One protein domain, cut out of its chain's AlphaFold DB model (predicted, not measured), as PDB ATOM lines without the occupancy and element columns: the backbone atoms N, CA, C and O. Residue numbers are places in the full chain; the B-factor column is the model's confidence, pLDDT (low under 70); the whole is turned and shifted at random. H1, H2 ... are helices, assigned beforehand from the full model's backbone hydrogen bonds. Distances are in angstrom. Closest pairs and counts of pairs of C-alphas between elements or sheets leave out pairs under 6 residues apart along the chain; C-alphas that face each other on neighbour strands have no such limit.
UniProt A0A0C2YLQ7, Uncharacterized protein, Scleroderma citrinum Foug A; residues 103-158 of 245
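What this domain is: This is residues 103 to 158 of the 245 residues of an uncharacterized protein of Scleroderma citrinum Foug A (UniProt A0A0C2YLQ7). Two longer helices, H2 and H3, make a V joined at its point by residues 137 to 142, and the shorter first helix, H1, sits between the two arms and packs on both. The link from H1 to H2 loops out at the open end of the V, where residues 118 to 123 stick out; 122 and 123 of these belong to H2. The printed part has 56 residues, with three named helices in the order H1, H2, H3 and no named strand, and its class is all helix. It is compact, with a radius of gyration of the C-alphas of 11.7 A, and the C-alphas span 33 by 23 by 14 A along their three main axes.

Where its parts are: H1, residues 103 to 113, begins at C-alpha 103 at (348.116, 386.948, 790.402) and measures 15.2 A from first to last C-alpha. After a short link of 8 residues comes H2, residues 122 to 136, which is 21.2 A long and begins at C-alpha 122 at (361.637, 397.832, 786.246). After a short link of 6 residues comes H3, residues 143 to 157, which is 19.9 A long and ends at C-alpha 157 at (341.825, 396.844, 797.366). Ala 158 follows as the last printed residue.

How they stand to each other: H1 touches H2, and the closest C-alphas are those of Tyr 110 and Gln 129, 6.9 A apart. H2 touches H1 with residues 129 to 133 alone. The two run opposite ways at a steep tilt of 67 degrees, with their centres 10.6 A apart. H1 also touches H3, and the closest C-alphas are those of Trp 109 and Ile 149, 5.9 A apart. H3 touches H1 with residues 149 to 153 alone. The lines of H1 and H3 stand at 85 degrees, about perpendicular, and their centres are 9.3 A apart. H2 and H3 are apart, but only just, with their closest C-alphas 8.2 A from each other. In H1, H2 and H3 every O i to N i+4 pair is within hydrogen-bond range.

The domain as a whole: The two C-alphas farthest apart are those of Arg 119 and Lys 140, at 35.4 A. The first and last printed C-alphas, of Trp 103 and Ala 158, are 15.2 A apart. The printed part has no cut, and neither of its links between helices is long. Residues 118 to 123 stand free. The mean pLDDT of the printed part is 86.9, and confidence is low, under 70, at residues 157 to 158.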
ATOM      1  N   TRP A 103     346.966 386.176 790.860       88.62
ATOM      2  CA  TRP A 103     348.116 386.948 790.402       88.62
ATOM      3  C   TRP A 103     348.009 388.429 790.779       88.62
ATOM      4  O   TRP A 103     348.919 388.954 791.410       88.62
ATOM      5  N   ASN A 104     346.887 389.094 790.489       87.50
ATOM      6  CA  ASN A 104     346.720 390.519 790.807       87.50
ATOM      7  C   ASN A 104     346.777 390.776 792.320       87.50
ATOM      8  O   ASN A 104     347.335 391.782 792.754       87.50
ATOM      9  N   MET A 105     346.228 389.853 793.118       88.62
ATOM     10  CA  MET A 105     346.296 389.906 794.580       88.62
ATOM     11  C   MET A 105     347.738 389.868 795.079       88.62
ATOM     12  O   MET A 105     348.142 390.712 795.878       88.62
ATOM     13  N   GLN A 106     348.523 388.919 794.568       90.31
ATOM     14  CA  GLN A 106     349.928 388.801 794.927       90.31
ATOM     15  C   GLN A 106     350.740 389.998 794.433       90.31
ATOM     16  O   GLN A 106     351.586 390.480 795.180       90.31
ATOM     17  N   GLN A 107     350.481 390.504 793.224       89.94
ATOM     18  CA  GLN A 107     351.200 391.660 792.694       89.94
ATOM     19  C   GLN A 107     350.992 392.904 793.557       89.94
ATOM     20  O   GLN A 107     351.963 393.594 793.863       89.94
ATOM     21  N   ALA A 108     349.745 393.172 793.955       88.44
ATOM     22  CA  ALA A 108     349.408 394.314 794.797       88.44
ATOM     23  C   ALA A 108     350.082 394.217 796.173       88.44
ATOM     24  O   ALA A 108     350.714 395.175 796.603       88.44
ATOM     25  N   TRP A 109     350.005 393.054 796.826       92.31
ATOM     26  CA  TRP A 109     350.675 392.831 798.109       92.31
ATOM     27  C   TRP A 109     352.203 392.910 797.993       92.31
ATOM     28  O   TRP A 109     352.857 393.517 798.831       92.31
ATOM     29  N   TYR A 110     352.792 392.344 796.937       93.00
ATOM     30  CA  TYR A 110     354.243 392.359 796.743       93.00
ATOM     31  C   TYR A 110     354.776 393.774 796.516       93.00
ATOM     32  O   TYR A 110     355.859 394.097 796.989       93.00
ATOM     33  N   ALA A 111     354.016 394.615 795.809       90.50
ATOM     34  CA  ALA A 111     354.373 396.014 795.603       90.50
ATOM     35  C   ALA A 111     354.416 396.820 796.907       90.50
ATOM     36  O   ALA A 111     355.246 397.717 797.033       90.50
ATOM     37  N   ASP A 112     353.550 396.478 797.860       90.38
ATOM     38  CA  ASP A 112     353.494 397.095 799.184       90.38
ATOM     39  C   ASP A 112     354.585 396.557 800.124       90.38
ATOM     40  O   ASP A 112     355.345 397.329 800.704       90.38
ATOM     41  N   ALA A 113     354.732 395.231 800.208       90.69
ATOM     42  CA  ALA A 113     355.720 394.580 801.071       90.69
ATOM     43  C   ALA A 113     357.170 394.795 800.603       90.69
ATOM     44  O   ALA A 113     358.092 394.839 801.419       90.69
ATOM     45  N   TYR A 114     357.373 394.929 799.291       90.94
ATOM     46  CA  TYR A 114     358.674 395.147 798.664       90.94
ATOM     47  C   TYR A 114     358.585 396.317 797.674       90.94
ATOM     48  O   TYR A 114     358.528 396.094 796.457       90.94
ATOM     49  N   PRO A 115     358.563 397.572 798.166       89.88
ATOM     50  CA  PRO A 115     358.506 398.744 797.308       89.88
ATOM     51  C   PRO A 115     359.701 398.788 796.362       89.88
ATOM     52  O   PRO A 115     360.849 398.571 796.759       89.88
ATOM     53  N   LYS A 116     359.431 399.090 795.092       90.19
ATOM     54  CA  LYS A 116     360.481 399.237 794.089       90.19
ATOM     55  C   LYS A 116     361.381 400.422 794.455       90.19
ATOM     56  O   LYS A 116     360.902 401.546 794.593       90.19
ATOM     57  N   MET A 117     362.687 400.188 794.529       87.44
ATOM     58  CA  MET A 117     363.661 401.254 794.776       87.44
ATOM     59  C   MET A 117     363.838 402.123 793.523       87.44
ATOM     60  O   MET A 117     363.817 401.623 792.398       87.44
ATOM     61  N   GLU A 118     364.072 403.426 793.700       79.56
ATOM     62  CA  GLU A 118     364.148 404.402 792.595       79.56
ATOM     63  C   GLU A 118     365.208 404.042 791.535       79.56
ATOM     64  O   GLU A 118     364.999 404.237 790.340       79.56
ATOM     65  N   ARG A 119     366.321 403.431 791.963       81.00
ATOM     66  CA  ARG A 119     367.429 403.001 791.090       81.00
ATOM     67  C   ARG A 119     367.277 401.580 790.534       81.00
ATOM     68  O   ARG A 119     368.125 401.137 789.764       81.00
ATOM     69  N   GLU A 120     366.236 400.843 790.919       84.19
ATOM     70  CA  GLU A 120     366.017 399.475 790.446       84.19
ATOM     71  C   GLU A 120     365.401 399.471 789.041       84.19
ATOM     72  O   GLU A 120     364.419 400.158 788.741       84.19
ATOM     73  N   HIS A 121     365.951 398.647 788.152       89.12
ATOM     74  CA  HIS A 121     365.410 398.507 786.807       89.12
ATOM     75  C   HIS A 121     364.055 397.777 786.834       89.12
ATOM     76  O   HIS A 121     363.940 396.676 787.370       89.12
ATOM     77  N   THR A 122     363.024 398.345 786.194       87.69
ATOM     78  CA  THR A 122     361.637 397.832 786.246       87.69
ATOM     79  C   THR A 122     361.518 396.355 785.861       87.69
ATOM     80  O   THR A 122     360.774 395.616 786.499       87.69
ATOM     81  N   LYS A 123     362.272 395.894 784.853       89.81
ATOM     82  CA  LYS A 123     362.228 394.481 784.438       89.81
ATOM     83  C   LYS A 123     362.825 393.533 785.483       89.81
ATOM     84  O   LYS A 123     362.353 392.410 785.603       89.81
ATOM     85  N   ALA A 124     363.840 393.974 786.230       89.50
ATOM     86  CA  ALA A 124     364.453 393.164 787.283       89.50
ATOM     87  C   ALA A 124     363.482 392.998 788.460       89.50
ATOM     88  O   ALA A 124     363.220 391.876 788.886       89.50
ATOM     89  N   TYR A 125     362.838 394.096 788.865       92.25
ATOM     90  CA  TYR A 125     361.780 394.095 789.875       92.25
ATOM     91  C   TYR A 125     360.624 393.146 789.513       92.25
ATOM     92  O   TYR A 125     360.225 392.287 790.299       92.25
ATOM     93  N   GLN A 126     360.125 393.234 788.275       91.00
ATOM     94  CA  GLN A 126     359.069 392.343 787.781       91.00
ATOM     95  C   GLN A 126     359.515 390.875 787.735       91.00
ATOM     96  O   GLN A 126     358.725 389.982 788.045       91.00
ATOM     97  N   ALA A 127     360.774 390.602 787.381       91.62
ATOM     98  CA  ALA A 127     361.319 389.247 787.397       91.62
ATOM     99  C   ALA A 127     361.386 388.675 788.824       91.62
ATOM    100  O   ALA A 127     361.039 387.509 789.027       91.62
ATOM    101  N   HIS A 128     361.764 389.487 789.816       91.19
ATOM    102  CA  HIS A 128     361.746 389.105 791.230       91.19
ATOM    103  C   HIS A 128     360.323 388.833 791.730       91.19
ATOM    104  O   HIS A 128     360.080 387.778 792.322       91.19
ATOM    105  N   GLN A 129     359.367 389.705 791.401       92.81
ATOM    106  CA  GLN A 129     357.950 389.511 791.722       92.81
ATOM    107  C   GLN A 129     357.401 388.211 791.115       92.81
ATOM    108  O   GLN A 129     356.770 387.411 791.809       92.81
ATOM    109  N   LEU A 130     357.678 387.956 789.833       93.06
ATOM    110  CA  LEU A 130     357.229 386.745 789.147       93.06
ATOM    111  C   LEU A 130     357.871 385.482 789.734       93.06
ATOM    112  O   LEU A 130     357.198 384.460 789.878       93.06
ATOM    113  N   LYS A 131     359.161 385.538 790.080       93.62
ATOM    114  CA  LYS A 131     359.866 384.433 790.741       93.62
ATOM    115  C   LYS A 131     359.242 384.131 792.102       93.62
ATOM    116  O   LYS A 131     358.961 382.969 792.387       93.62
ATOM    117  N   HIS A 132     358.960 385.165 792.894       92.56
ATOM    118  CA  HIS A 132     358.289 385.028 794.182       92.56
ATOM    119  C   HIS A 132     356.910 384.382 794.030       92.56
ATOM    120  O   HIS A 132     356.601 383.427 794.736       92.56
ATOM    121  N   TYR A 133     356.096 384.848 793.083       91.88
ATOM    122  CA  TYR A 133     354.793 384.244 792.823       91.88
ATOM    123  C   TYR A 133     354.897 382.781 792.417       91.88
ATOM    124  O   TYR A 133     354.206 381.953 792.987       91.88
ATOM    125  N   LYS A 134     355.778 382.427 791.475       91.81
ATOM    126  CA  LYS A 134     355.933 381.031 791.040       91.81
ATOM    127  C   LYS A 134     356.319 380.100 792.188       91.81
ATOM    128  O   LYS A 134     355.849 378.969 792.198       91.81
ATOM    129  N   MET A 135     357.140 380.584 793.118       89.88
ATOM    130  CA  MET A 135     357.560 379.838 794.304       89.88
ATOM    131  C   MET A 135     356.437 379.686 795.335       89.88
ATOM    132  O   MET A 135     356.414 378.681 796.023       89.88
ATOM    133  N   HIS A 136     355.500 380.637 795.400       88.75
ATOM    134  CA  HIS A 136     354.456 380.678 796.429       88.75
ATOM    135  C   HIS A 136     353.026 380.586 795.875       88.75
ATOM    136  O   HIS A 136     352.075 380.945 796.563       88.75
ATOM    137  N   LYS A 137     352.836 380.162 794.620       86.31
ATOM    138  CA  LYS A 137     351.519 380.190 793.953       86.31
ATOM    139  C   LYS A 137     350.520 379.193 794.540       86.31
ATOM    140  O   LYS A 137     349.321 379.367 794.332       86.31
ATOM    141  N   ASP A 138     351.000 378.148 795.213       86.50
ATOM    142  CA  ASP A 138     350.136 377.154 795.845       86.50
ATOM    143  C   ASP A 138     349.595 377.693 797.176       86.50
ATOM    144  O   ASP A 138     350.336 377.955 798.126       86.50
ATOM    145  N   ASN A 139     348.276 377.874 797.228       74.94
ATOM    146  CA  ASN A 139     347.586 378.406 798.398       74.94
ATOM    147  C   ASN A 139     347.611 377.430 799.585       74.94
ATOM    148  O   ASN A 139     347.647 377.856 800.735       74.94
ATOM    149  N   LYS A 140     347.642 376.117 799.337       79.62
ATOM    150  CA  LYS A 140     347.631 375.119 800.413       79.62
ATOM    151  C   LYS A 140     348.990 375.017 801.092       79.62
ATOM    152  O   LYS A 140     349.045 374.990 802.319       79.62
ATOM    153  N   GLU A 141     350.067 375.014 800.313       85.06
ATOM    154  CA  GLU A 141     351.434 374.928 800.845       85.06
ATOM    155  C   GLU A 141     351.862 376.225 801.547       85.06
ATOM    156  O   GLU A 141     352.561 376.192 802.557       85.06
ATOM    157  N   HIS A 142     351.376 377.376 801.072       87.38
ATOM    158  CA  HIS A 142     351.709 378.693 801.620       87.38
ATOM    159  C   HIS A 142     350.515 379.391 802.279       87.38
ATOM    160  O   HIS A 142     350.363 380.612 802.181       87.38
ATOM    161  N   ALA A 143     349.675 378.632 802.986       86.75
ATOM    162  CA  ALA A 143     348.411 379.114 803.548       86.75
ATOM    163  C   ALA A 143     348.551 380.368 804.433       86.75
ATOM    164  O   ALA A 143     347.695 381.252 804.401       86.75
ATOM    165  N   GLN A 144     349.639 380.489 805.202       90.44
ATOM    166  CA  GLN A 144     349.880 381.664 806.051       90.44
ATOM    167  C   GLN A 144     350.150 382.931 805.229       90.44
ATOM    168  O   GLN A 144     349.552 383.974 805.487       90.44
ATOM    169  N   LEU A 145     351.003 382.829 804.205       89.75
ATOM    170  CA  LEU A 145     351.299 383.932 803.294       89.75
ATOM    171  C   LEU A 145     350.044 384.345 802.520       89.75
ATOM    172  O   LEU A 145     349.731 385.530 802.429       89.75
ATOM    173  N   TRP A 146     349.276 383.376 802.021       91.75
ATOM    174  CA  TRP A 146     348.028 383.669 801.323       91.75
ATOM    175  C   TRP A 146     346.969 384.275 802.231       91.75
ATOM    176  O   TRP A 146     346.249 385.162 801.783       91.75
ATOM    177  N   LYS A 147     346.906 383.901 803.513       91.62
ATOM    178  CA  LYS A 147     346.051 384.584 804.492       91.62
ATOM    179  C   LYS A 147     346.412 386.069 804.603       91.62
ATOM    180  O   LYS A 147     345.510 386.899 804.572       91.62
ATOM    181  N   ILE A 148     347.703 386.405 804.659       91.19
ATOM    182  CA  ILE A 148     348.181 387.799 804.693       91.19
ATOM    183  C   ILE A 148     347.827 388.527 803.393       91.19
ATOM    184  O   ILE A 148     347.256 389.611 803.444       91.19
ATOM    185  N   ILE A 149     348.088 387.920 802.232       90.19
ATOM    186  CA  ILE A 149     347.745 388.497 800.921       90.19
ATOM    187  C   ILE A 149     346.230 388.720 800.801       90.19
ATOM    188  O   ILE A 149     345.793 389.739 800.271       90.19
ATOM    189  N   HIS A 150     345.414 387.786 801.299       86.25
ATOM    190  CA  HIS A 150     343.959 387.913 801.314       86.25
ATOM    191  C   HIS A 150     343.494 389.056 802.216       86.25
ATOM    192  O   HIS A 150     342.665 389.847 801.772       86.25
ATOM    193  N   VAL A 151     344.030 389.164 803.436       85.38
ATOM    194  CA  VAL A 151     343.733 390.276 804.352       85.38
ATOM    195  C   VAL A 151     344.147 391.599 803.715       85.38
ATOM    196  O   VAL A 151     343.292 392.456 803.526       85.38
ATOM    197  N   PHE A 152     345.391 391.718 803.242       86.31
ATOM    198  CA  PHE A 152     345.877 392.910 802.546       86.31
ATOM    199  C   PHE A 152     344.990 393.282 801.358       86.31
ATOM    200  O   PHE A 152     344.627 394.437 801.180       86.31
ATOM    201  N   TRP A 153     344.605 392.317 800.524       83.62
ATOM    202  CA  TRP A 153     343.733 392.598 799.388       83.62
ATOM    203  C   TRP A 153     342.360 393.094 799.835       83.62
ATOM    204  O   TRP A 153     341.811 393.998 799.208       83.62
ATOM    205  N   ILE A 154     341.799 392.524 800.905       77.31
ATOM    206  CA  ILE A 154     340.521 392.967 801.463       77.31
ATOM    207  C   ILE A 154     340.635 394.406 801.983       77.31
ATOM    208  O   ILE A 154     339.801 395.248 801.648       77.31
ATOM    209  N   GLU A 155     341.691 394.698 802.733       76.69
ATOM    210  CA  GLU A 155     341.923 395.998 803.357       76.69
ATOM    211  C   GLU A 155     342.275 397.072 802.314       76.69
ATOM    212  O   GLU A 155     341.597 398.093 802.205       76.69
ATOM    213  N   SER A 156     343.258 396.813 801.458       70.44
ATOM    214  CA  SER A 156     343.827 397.795 800.529       70.44
ATOM    215  C   SER A 156     343.043 397.943 799.221       70.44
ATOM    216  O   SER A 156     342.974 399.034 798.649       70.44
ATOM    217  N   ILE A 157     342.432 396.864 798.711       63.88
ATOM    218  CA  ILE A 157     341.825 396.844 797.366       63.88
ATOM    219  C   ILE A 157     340.308 396.610 797.416       63.88
ATOM    220  O   ILE A 157     339.576 397.310 796.708       63.88
ATOM    221  N   ALA A 158     339.820 395.689 798.258       55.78
ATOM    222  CA  ALA A 158     338.389 395.398 798.423       55.78
ATOM    223  C   ALA A 158     337.655 396.410 799.321       55.78
ATOM    224  O   ALA A 158     336.431 396.362 799.416       55.78
TER     225      ALA A 158